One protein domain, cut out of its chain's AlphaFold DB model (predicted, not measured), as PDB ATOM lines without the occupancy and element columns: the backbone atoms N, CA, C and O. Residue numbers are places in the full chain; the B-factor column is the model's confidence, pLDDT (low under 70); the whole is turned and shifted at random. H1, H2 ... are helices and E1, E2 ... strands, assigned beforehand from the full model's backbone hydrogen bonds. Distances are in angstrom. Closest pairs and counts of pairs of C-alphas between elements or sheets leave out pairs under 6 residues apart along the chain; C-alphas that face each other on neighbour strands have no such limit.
ATOM      1  N   VAL A 222      15.571  10.258  -9.467       94.00
ATOM      2  CA  VAL A 222      16.476  11.080 -10.262       94.00
ATOM      3  C   VAL A 222      15.829  12.419 -10.566       94.00
ATOM      4  O   VAL A 222      14.683  12.490 -11.009       94.00
ATOM      5  N   THR A 223      16.586  13.489 -10.354       96.56
ATOM      6  CA  THR A 223      16.122  14.854 -10.596       96.56
ATOM      7  C   THR A 223      16.473  15.290 -12.015       96.56
ATOM      8  O   THR A 223      17.634  15.247 -12.435       96.56
ATOM      9  N   CYS A 224      15.477  15.746 -12.773       94.31
ATOM     10  CA  CYS A 224      15.703  16.384 -14.060       94.31
ATOM     11  C   CYS A 224      16.377  17.743 -13.850       94.31
ATOM     12  O   CYS A 224      15.759  18.686 -13.364       94.31
ATOM     13  N   LYS A 225      17.630  17.883 -14.288       95.12
ATOM     14  CA  LYS A 225      18.405  19.129 -14.139       95.12
ATOM     15  C   LYS A 225      17.825  20.361 -14.855       95.12
ATOM     16  O   LYS A 225      18.320  21.456 -14.640       95.12
ATOM     17  N   PHE A 226      16.841  20.186 -15.744       94.25
ATOM     18  CA  PHE A 226      16.255  21.286 -16.522       94.25
ATOM     19  C   PHE A 226      14.984  21.866 -15.895       94.25
ATOM     20  O   PHE A 226      14.752  23.060 -16.025       94.25
ATOM     21  N   CYS A 227      14.156  21.041 -15.247       93.62
ATOM     22  CA  CYS A 227      12.901  21.486 -14.625       93.62
ATOM     23  C   CYS A 227      12.802  21.172 -13.127       93.62
ATOM     24  O   CYS A 227      11.773  21.442 -12.522       93.62
ATOM     25  N   GLY A 228      13.828  20.555 -12.534       94.31
ATOM     26  CA  GLY A 228      13.862  20.191 -11.115       94.31
ATOM     27  C   GLY A 228      12.961  19.017 -10.728       94.31
ATOM     28  O   GLY A 228      12.959  18.618  -9.570       94.31
ATOM     29  N   ARG A 229      12.206  18.430 -11.665       94.50
ATOM     30  CA  ARG A 229      11.274  17.348 -11.340       94.50
ATOM     31  C   ARG A 229      12.000  16.071 -10.940       94.50
ATOM     32  O   ARG A 229      12.898  15.614 -11.648       94.50
ATOM     33  N   GLU A 230      11.539  15.462  -9.859       95.56
ATOM     34  CA  GLU A 230      11.992  14.155  -9.405       95.56
ATOM     35  C   GLU A 230      11.164  13.035 -10.032       95.56
ATOM     36  O   GLU A 230       9.933  13.064 -10.018       95.56
ATOM     37  N   ILE A 231      11.851  12.037 -10.578       92.94
ATOM     38  CA  ILE A 231      11.253  10.876 -11.235       92.94
ATOM     39  C   ILE A 231      11.830   9.631 -10.573       92.94
ATOM     40  O   ILE A 231      13.043   9.543 -10.396       92.94
ATOM     41  N   ILE A 232      10.986   8.662 -10.222       92.12
ATOM     42  CA  ILE A 232      11.439   7.373  -9.681       92.12
ATOM     43  C   ILE A 232      12.402   6.721 -10.680       92.12
ATOM     44  O   ILE A 232      12.117   6.666 -11.880       92.12
ATOM     45  N   ARG A 233      13.555   6.244 -10.200       92.50
ATOM     46  CA  ARG A 233      14.645   5.739 -11.043       92.50
ATOM     47  C   ARG A 233      14.174   4.622 -11.966       92.50
ATOM     48  O   ARG A 233      14.442   4.692 -13.162       92.50
ATOM     49  N   TYR A 234      13.447   3.645 -11.427       88.56
ATOM     50  CA  TYR A 234      12.872   2.545 -12.199       88.56
ATOM     51  C   TYR A 234      12.012   3.047 -13.373       88.56
ATOM     52  O   TYR A 234      12.222   2.664 -14.524       88.56
ATOM     53  N   VAL A 235      11.108   3.994 -13.107       87.88
ATOM     54  CA  VAL A 235      10.224   4.591 -14.122       87.88
ATOM     55  C   VAL A 235      11.035   5.322 -15.199       87.88
ATOM     56  O   VAL A 235      10.767   5.165 -16.390       87.88
ATOM     57  N   ALA A 236      12.061   6.077 -14.800       88.25
ATOM     58  CA  ALA A 236      12.953   6.764 -15.732       88.25
ATOM     59  C   ALA A 236      13.804   5.802 -16.584       88.25
ATOM     60  O   ALA A 236      14.188   6.164 -17.693       88.25
ATOM     61  N   LEU A 237      14.121   4.603 -16.085       86.25
ATOM     62  CA  LEU A 237      14.892   3.602 -16.829       86.25
ATOM     63  C   LEU A 237      14.052   2.852 -17.859       86.25
ATOM     64  O   LEU A 237      14.558   2.575 -18.946       86.25
ATOM     65  N   HIS A 238      12.816   2.500 -17.505       82.69
ATOM     66  CA  HIS A 238      12.056   1.491 -18.251       82.69
ATOM     67  C   HIS A 238      10.783   2.010 -18.905       82.69
ATOM     68  O   HIS A 238      10.369   1.462 -19.922       82.69
ATOM     69  N   LYS A 239      10.162   3.059 -18.355       83.06
ATOM     70  CA  LYS A 239       8.823   3.501 -18.780       83.06
ATOM     71  C   LYS A 239       8.828   4.836 -19.518       83.06
ATOM     72  O   LYS A 239       7.977   5.063 -20.372       83.06
ATOM     73  N   LEU A 240       9.786   5.719 -19.231       87.19
ATOM     74  CA  LEU A 240       9.845   7.056 -19.826       87.19
ATOM     75  C   LEU A 240      11.044   7.232 -20.762       87.19
ATOM     76  O   LEU A 240      12.177   6.912 -20.419       87.19
ATOM     77  N   LYS A 241      10.800   7.839 -21.930       89.94
ATOM     78  CA  LYS A 241      11.855   8.285 -22.865       89.94
ATOM     79  C   LYS A 241      12.188   9.774 -22.707       89.94
ATOM     80  O   LYS A 241      13.290  10.210 -23.042       89.94
ATOM     81  N   THR A 242      11.249  10.560 -22.193       90.06
ATOM     82  CA  THR A 242      11.348  12.014 -22.029       90.06
ATOM     83  C   THR A 242      10.772  12.436 -20.680       90.06
ATOM     84  O   THR A 242       9.886  11.795 -20.121       90.06
ATOM     85  N   CYS A 243      11.306  13.522 -20.135       89.38
ATOM     86  CA  CYS A 243      10.700  14.268 -19.042       89.38
ATOM     87  C   CYS A 243       9.606  15.189 -19.607       89.38
ATOM     88  O   CYS A 243       9.725  15.651 -20.740       89.38
ATOM     89  N   GLU A 244       8.598  15.538 -18.804       89.00
ATOM     90  CA  GLU A 244       7.522  16.473 -19.192       89.00
ATOM     91  C   GLU A 244       8.027  17.826 -19.717       89.00
ATOM     92  O   GLU A 244       7.391  18.427 -20.572       89.00
ATOM     93  N   CYS A 245       9.201  18.298 -19.280       88.88
ATOM     94  CA  CYS A 245       9.806  19.533 -19.803       88.88
ATOM     95  C   CYS A 245      10.432  19.398 -21.210       88.88
ATOM     96  O   CYS A 245      11.143  20.301 -21.663       88.88
ATOM     97  N   GLY A 246      10.250  18.246 -21.864       91.38
ATOM     98  CA  GLY A 246      10.798  17.912 -23.178       91.38
ATOM     99  C   GLY A 246      12.241  17.398 -23.159       91.38
ATOM    100  O   GLY A 246      12.774  17.026 -24.199       91.38
ATOM    101  N   ALA A 247      12.906  17.349 -21.999       92.75
ATOM    102  CA  ALA A 247      14.255  16.794 -21.914       92.75
ATOM    103  C   ALA A 247      14.236  15.272 -22.123       92.75
ATOM    104  O   ALA A 247      13.551  14.545 -21.407       92.75
ATOM    105  N   ARG A 248      15.038  14.770 -23.060       94.56
ATOM    106  CA  ARG A 248      15.226  13.342 -23.312       94.56
ATOM    107  C   ARG A 248      15.986  12.680 -22.169       94.56
ATOM    108  O   ARG A 248      17.034  13.175 -21.745       94.56
ATOM    109  N   ILE A 249      15.477  11.540 -21.716       91.44
ATOM    110  CA  ILE A 249      16.128  10.680 -20.733       91.44
ATOM    111  C   ILE A 249      17.089   9.760 -21.488       91.44
ATOM    112  O   ILE A 249      16.714   9.086 -22.445       91.44
ATOM    113  N   VAL A 250      18.356   9.767 -21.091       91.69
ATOM    114  CA  VAL A 250      19.419   8.968 -21.703       91.69
ATOM    115  C   VAL A 250      19.989   8.034 -20.651       91.69
ATOM    116  O   VAL A 250      20.582   8.481 -19.666       91.69
ATOM    117  N   VAL A 251      19.827   6.737 -20.896       90.12
ATOM    118  CA  VAL A 251      20.348   5.661 -20.057       90.12
ATOM    119  C   VAL A 251      21.657   5.165 -20.657       90.12
ATOM    120  O   VAL A 251      21.715   4.795 -21.826       90.12
ATOM    121  N   THR A 252      22.730   5.175 -19.873       87.56
ATOM    122  CA  THR A 252      24.053   4.716 -20.309       87.56
ATOM    123  C   THR A 252      24.541   3.618 -19.382       87.56
ATOM    124  O   THR A 252      24.638   3.819 -18.170       87.56
ATOM    125  N   SER A 253      24.858   2.459 -19.949       88.19
ATOM    126  CA  SER A 253      25.477   1.363 -19.207       88.19
ATOM    127  C   SER A 253      26.961   1.646 -18.994       88.19
ATOM    128  O   SER A 253      27.654   2.088 -19.907       88.19
ATOM    129  N   TYR A 254      27.461   1.377 -17.796       84.25
ATOM    130  CA  TYR A 254      28.874   1.478 -17.456       84.25
ATOM    131  C   TYR A 254      29.291   0.295 -16.586       84.25
ATOM    132  O   TYR A 254      28.480  -0.294 -15.871       84.25
ATOM    133  N   ARG A 255      30.570  -0.071 -16.659       86.81
ATOM    134  CA  ARG A 255      31.147  -1.107 -15.802       86.81
ATOM    135  C   ARG A 255      31.700  -0.457 -14.542       86.81
ATOM    136  O   ARG A 255      32.371   0.567 -14.614       86.81
ATOM    137  N   SER A 256      31.415  -1.059 -13.399       84.12
ATOM    138  CA  SER A 256      31.992  -0.705 -12.107       84.12
ATOM    139  C   SER A 256      32.657  -1.945 -11.542       84.12
ATOM    140  O   SER A 256      32.047  -3.008 -11.532       84.12
ATOM    141  N   THR A 257      33.877  -1.824 -11.041       82.31
ATOM    142  CA  THR A 257      34.561  -2.921 -10.351       82.31
ATOM    143  C   THR A 257      34.477  -2.715  -8.842       82.31
ATOM    144  O   THR A 257      34.578  -1.589  -8.354       82.31
ATOM    145  N   LYS A 258      34.239  -3.791  -8.088       75.25
ATOM    146  CA  LYS A 258      34.392  -3.809  -6.625       75.25
ATOM    147  C   LYS A 258      35.093  -5.113  -6.255       75.25
ATOM    148  O   LYS A 258      34.497  -6.183  -6.354       75.25
ATOM    149  N   GLY A 259      36.372  -5.024  -5.894       84.25
ATOM    150  CA  GLY A 259      37.244  -6.200  -5.811       84.25
ATOM    151  C   GLY A 259      37.375  -6.883  -7.177       84.25
ATOM    152  O   GLY A 259      37.531  -6.203  -8.190       84.25
ATOM    153  N   ASN A 260      37.233  -8.209  -7.205       83.38
ATOM    154  CA  ASN A 260      37.322  -9.025  -8.426       83.38
ATOM    155  C   ASN A 260      35.991  -9.138  -9.198       83.38
ATOM    156  O   ASN A 260      35.909  -9.870 -10.181       83.38
ATOM    157  N   LEU A 261      34.942  -8.436  -8.762       64.69
ATOM    158  CA  LEU A 261      33.616  -8.493  -9.377       64.69
ATOM    159  C   LEU A 261      33.391  -7.288 -10.299       64.69
ATOM    160  O   LEU A 261      33.577  -6.133  -9.899       64.69
ATOM    161  N   ILE A 262      32.961  -7.566 -11.534       76.31
ATOM    162  CA  ILE A 262      32.542  -6.563 -12.520       76.31
ATOM    163  C   ILE A 262      31.020  -6.442 -12.466       76.31
ATOM    164  O   ILE A 262      30.297  -7.385 -12.772       76.31
ATOM    165  N   TYR A 263      30.536  -5.253 -12.130       75.31
ATOM    166  CA  TYR A 263      29.122  -4.908 -12.112       75.31
ATOM    167  C   TYR A 263      28.783  -4.076 -13.342       75.31
ATOM    168  O   TYR A 263      29.421  -3.054 -13.605       75.31
ATOM    169  N   LEU A 264      27.743  -4.469 -14.070       76.06
ATOM    170  CA  LEU A 264      27.137  -3.616 -15.083       76.06
ATOM    171  C   LEU A 264      26.109  -2.711 -14.397       76.06
ATOM    172  O   LEU A 264      25.150  -3.191 -13.801       76.06
ATOM    173  N   ARG A 265      26.316  -1.398 -14.447       79.94
ATOM    174  CA  ARG A 265      25.426  -0.394 -13.853       79.94
ATOM    175  C   ARG A 265      24.841   0.499 -14.936       79.94
ATOM    176  O   ARG A 265      25.458   0.700 -15.976       79.94
ATOM    177  N   LYS A 266      23.669   1.075 -14.680       85.31
ATOM    178  CA  LYS A 266      23.031   2.058 -15.564       85.31
ATOM    179  C   LYS A 266      23.092   3.442 -14.920       85.31
ATOM    180  O   LYS A 266      22.806   3.599 -13.735       85.31
ATOM    181  N   ARG A 267      23.485   4.457 -15.689       88.31
ATOM    182  CA  ARG A 267      23.423   5.875 -15.310       88.31
ATOM    183  C   ARG A 267      22.324   6.547 -16.120       88.31
ATOM    184  O   ARG A 267      22.245   6.344 -17.327       88.31
ATOM    185  N   ILE A 268      21.530   7.383 -15.462       90.75
ATOM    186  CA  ILE A 268      20.503   8.208 -16.103       90.75
ATOM    187  C   ILE A 268      21.042   9.626 -16.248       90.75
ATOM    188  O   ILE A 268      21.628  10.177 -15.316       90.75
ATOM    189  N   SER A 269      20.851  10.213 -17.421       91.94
ATOM    190  CA  SER A 269      21.159  11.610 -17.703       91.94
ATOM    191  C   SER A 269      20.032  12.247 -18.508       91.94
ATOM    192  O   SER A 269      19.260  11.552 -19.159       91.94
ATOM    193  N   PHE A 270      19.940  13.575 -18.472       93.56
ATOM    194  CA  PHE A 270      18.933  14.331 -19.213       93.56
ATOM    195  C   PHE A 270      19.615  15.189 -20.279       93.56
ATOM    196  O   PHE A 270      20.602  15.876 -19.986       93.56
ATOM    197  N   ARG A 271      19.073  15.191 -21.501       90.69
ATOM    198  CA  ARG A 271      19.525  16.039 -22.614       90.69
ATOM    199  C   ARG A 271      18.351  16.825 -23.184       90.69
ATOM    200  O   ARG A 271      17.296  16.253 -23.413       90.69
ATOM    201  N   LYS A 272      18.539  18.116 -23.441       85.00
ATOM    202  CA  LYS A 272      17.580  18.943 -24.179       85.00
ATOM    203  C   LYS A 272      18.254  19.321 -25.489       85.00
ATOM    204  O   LYS A 272      19.408  19.751 -25.451       85.00
TER     205      LYS A 272
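This is residues 222 to 272 of the 277 residues of an uncharacterized protein of Thermoplasma sp (UniProt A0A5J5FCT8). A long two-stranded hairpin, E2 and E3, makes the length of the domain, and a small head of loops, the short strand E1 and the short helix H1 gathers at the end opposite its turn. The tip, residues 257 to 262, sticks out free of the head. The printed part has 51 residues, with one named helix and three named strands in the order E1, H1, E2, E3; the sheet is E2 - E3, antiparallel, and the class is mostly strand. The whole is loose, with a radius of gyration of the C-alphas of 12.8 A, and a rod spanning 41 by 18 by 14 A.

E1 holds residues 230 to 232, beginning at C-alpha 230 at (11.992, 14.155, -9.405). H1, residues 233 to 238, measures 8.8 A from first to last C-alpha. E2, residues 248 to 258, measures 30.7 A. E3, residues 261 to 271, measures 31.2 A and ends at C-alpha 271 at (19.525, 16.039, -22.614).

E2 and E3 form an antiparallel hairpin, their directions 158 degrees apart. N 250 and O 269 are within hydrogen-bond range at 2.8 A, as are N 258 and O 261 at 3.0 A. The closest C-alphas of H1 and E2 are those of Leu 237 and Val 251, 6.7 A; of H1 and E3, those of Leu 237 and Ile 268, 7.3 A. Every O i to N i+4 pair in H1 is within hydrogen-bond range. E1 and H1 meet only through their link, and E1 is apart from E2 and E3. E1 pairs with no named strand, but its residues 230 to 231 pair antiparallel with residues 222 to 223.

The C-alphas of Cys 245 and Asn 260, the two farthest apart, are 41.3 A apart. The printed part has no cut. The links E1 to H1 and E2 to E3 are tight, and H1 to E2, with 9 residues, is short. The mean pLDDT of the printed part is 88.0, and residue 261 is under 70.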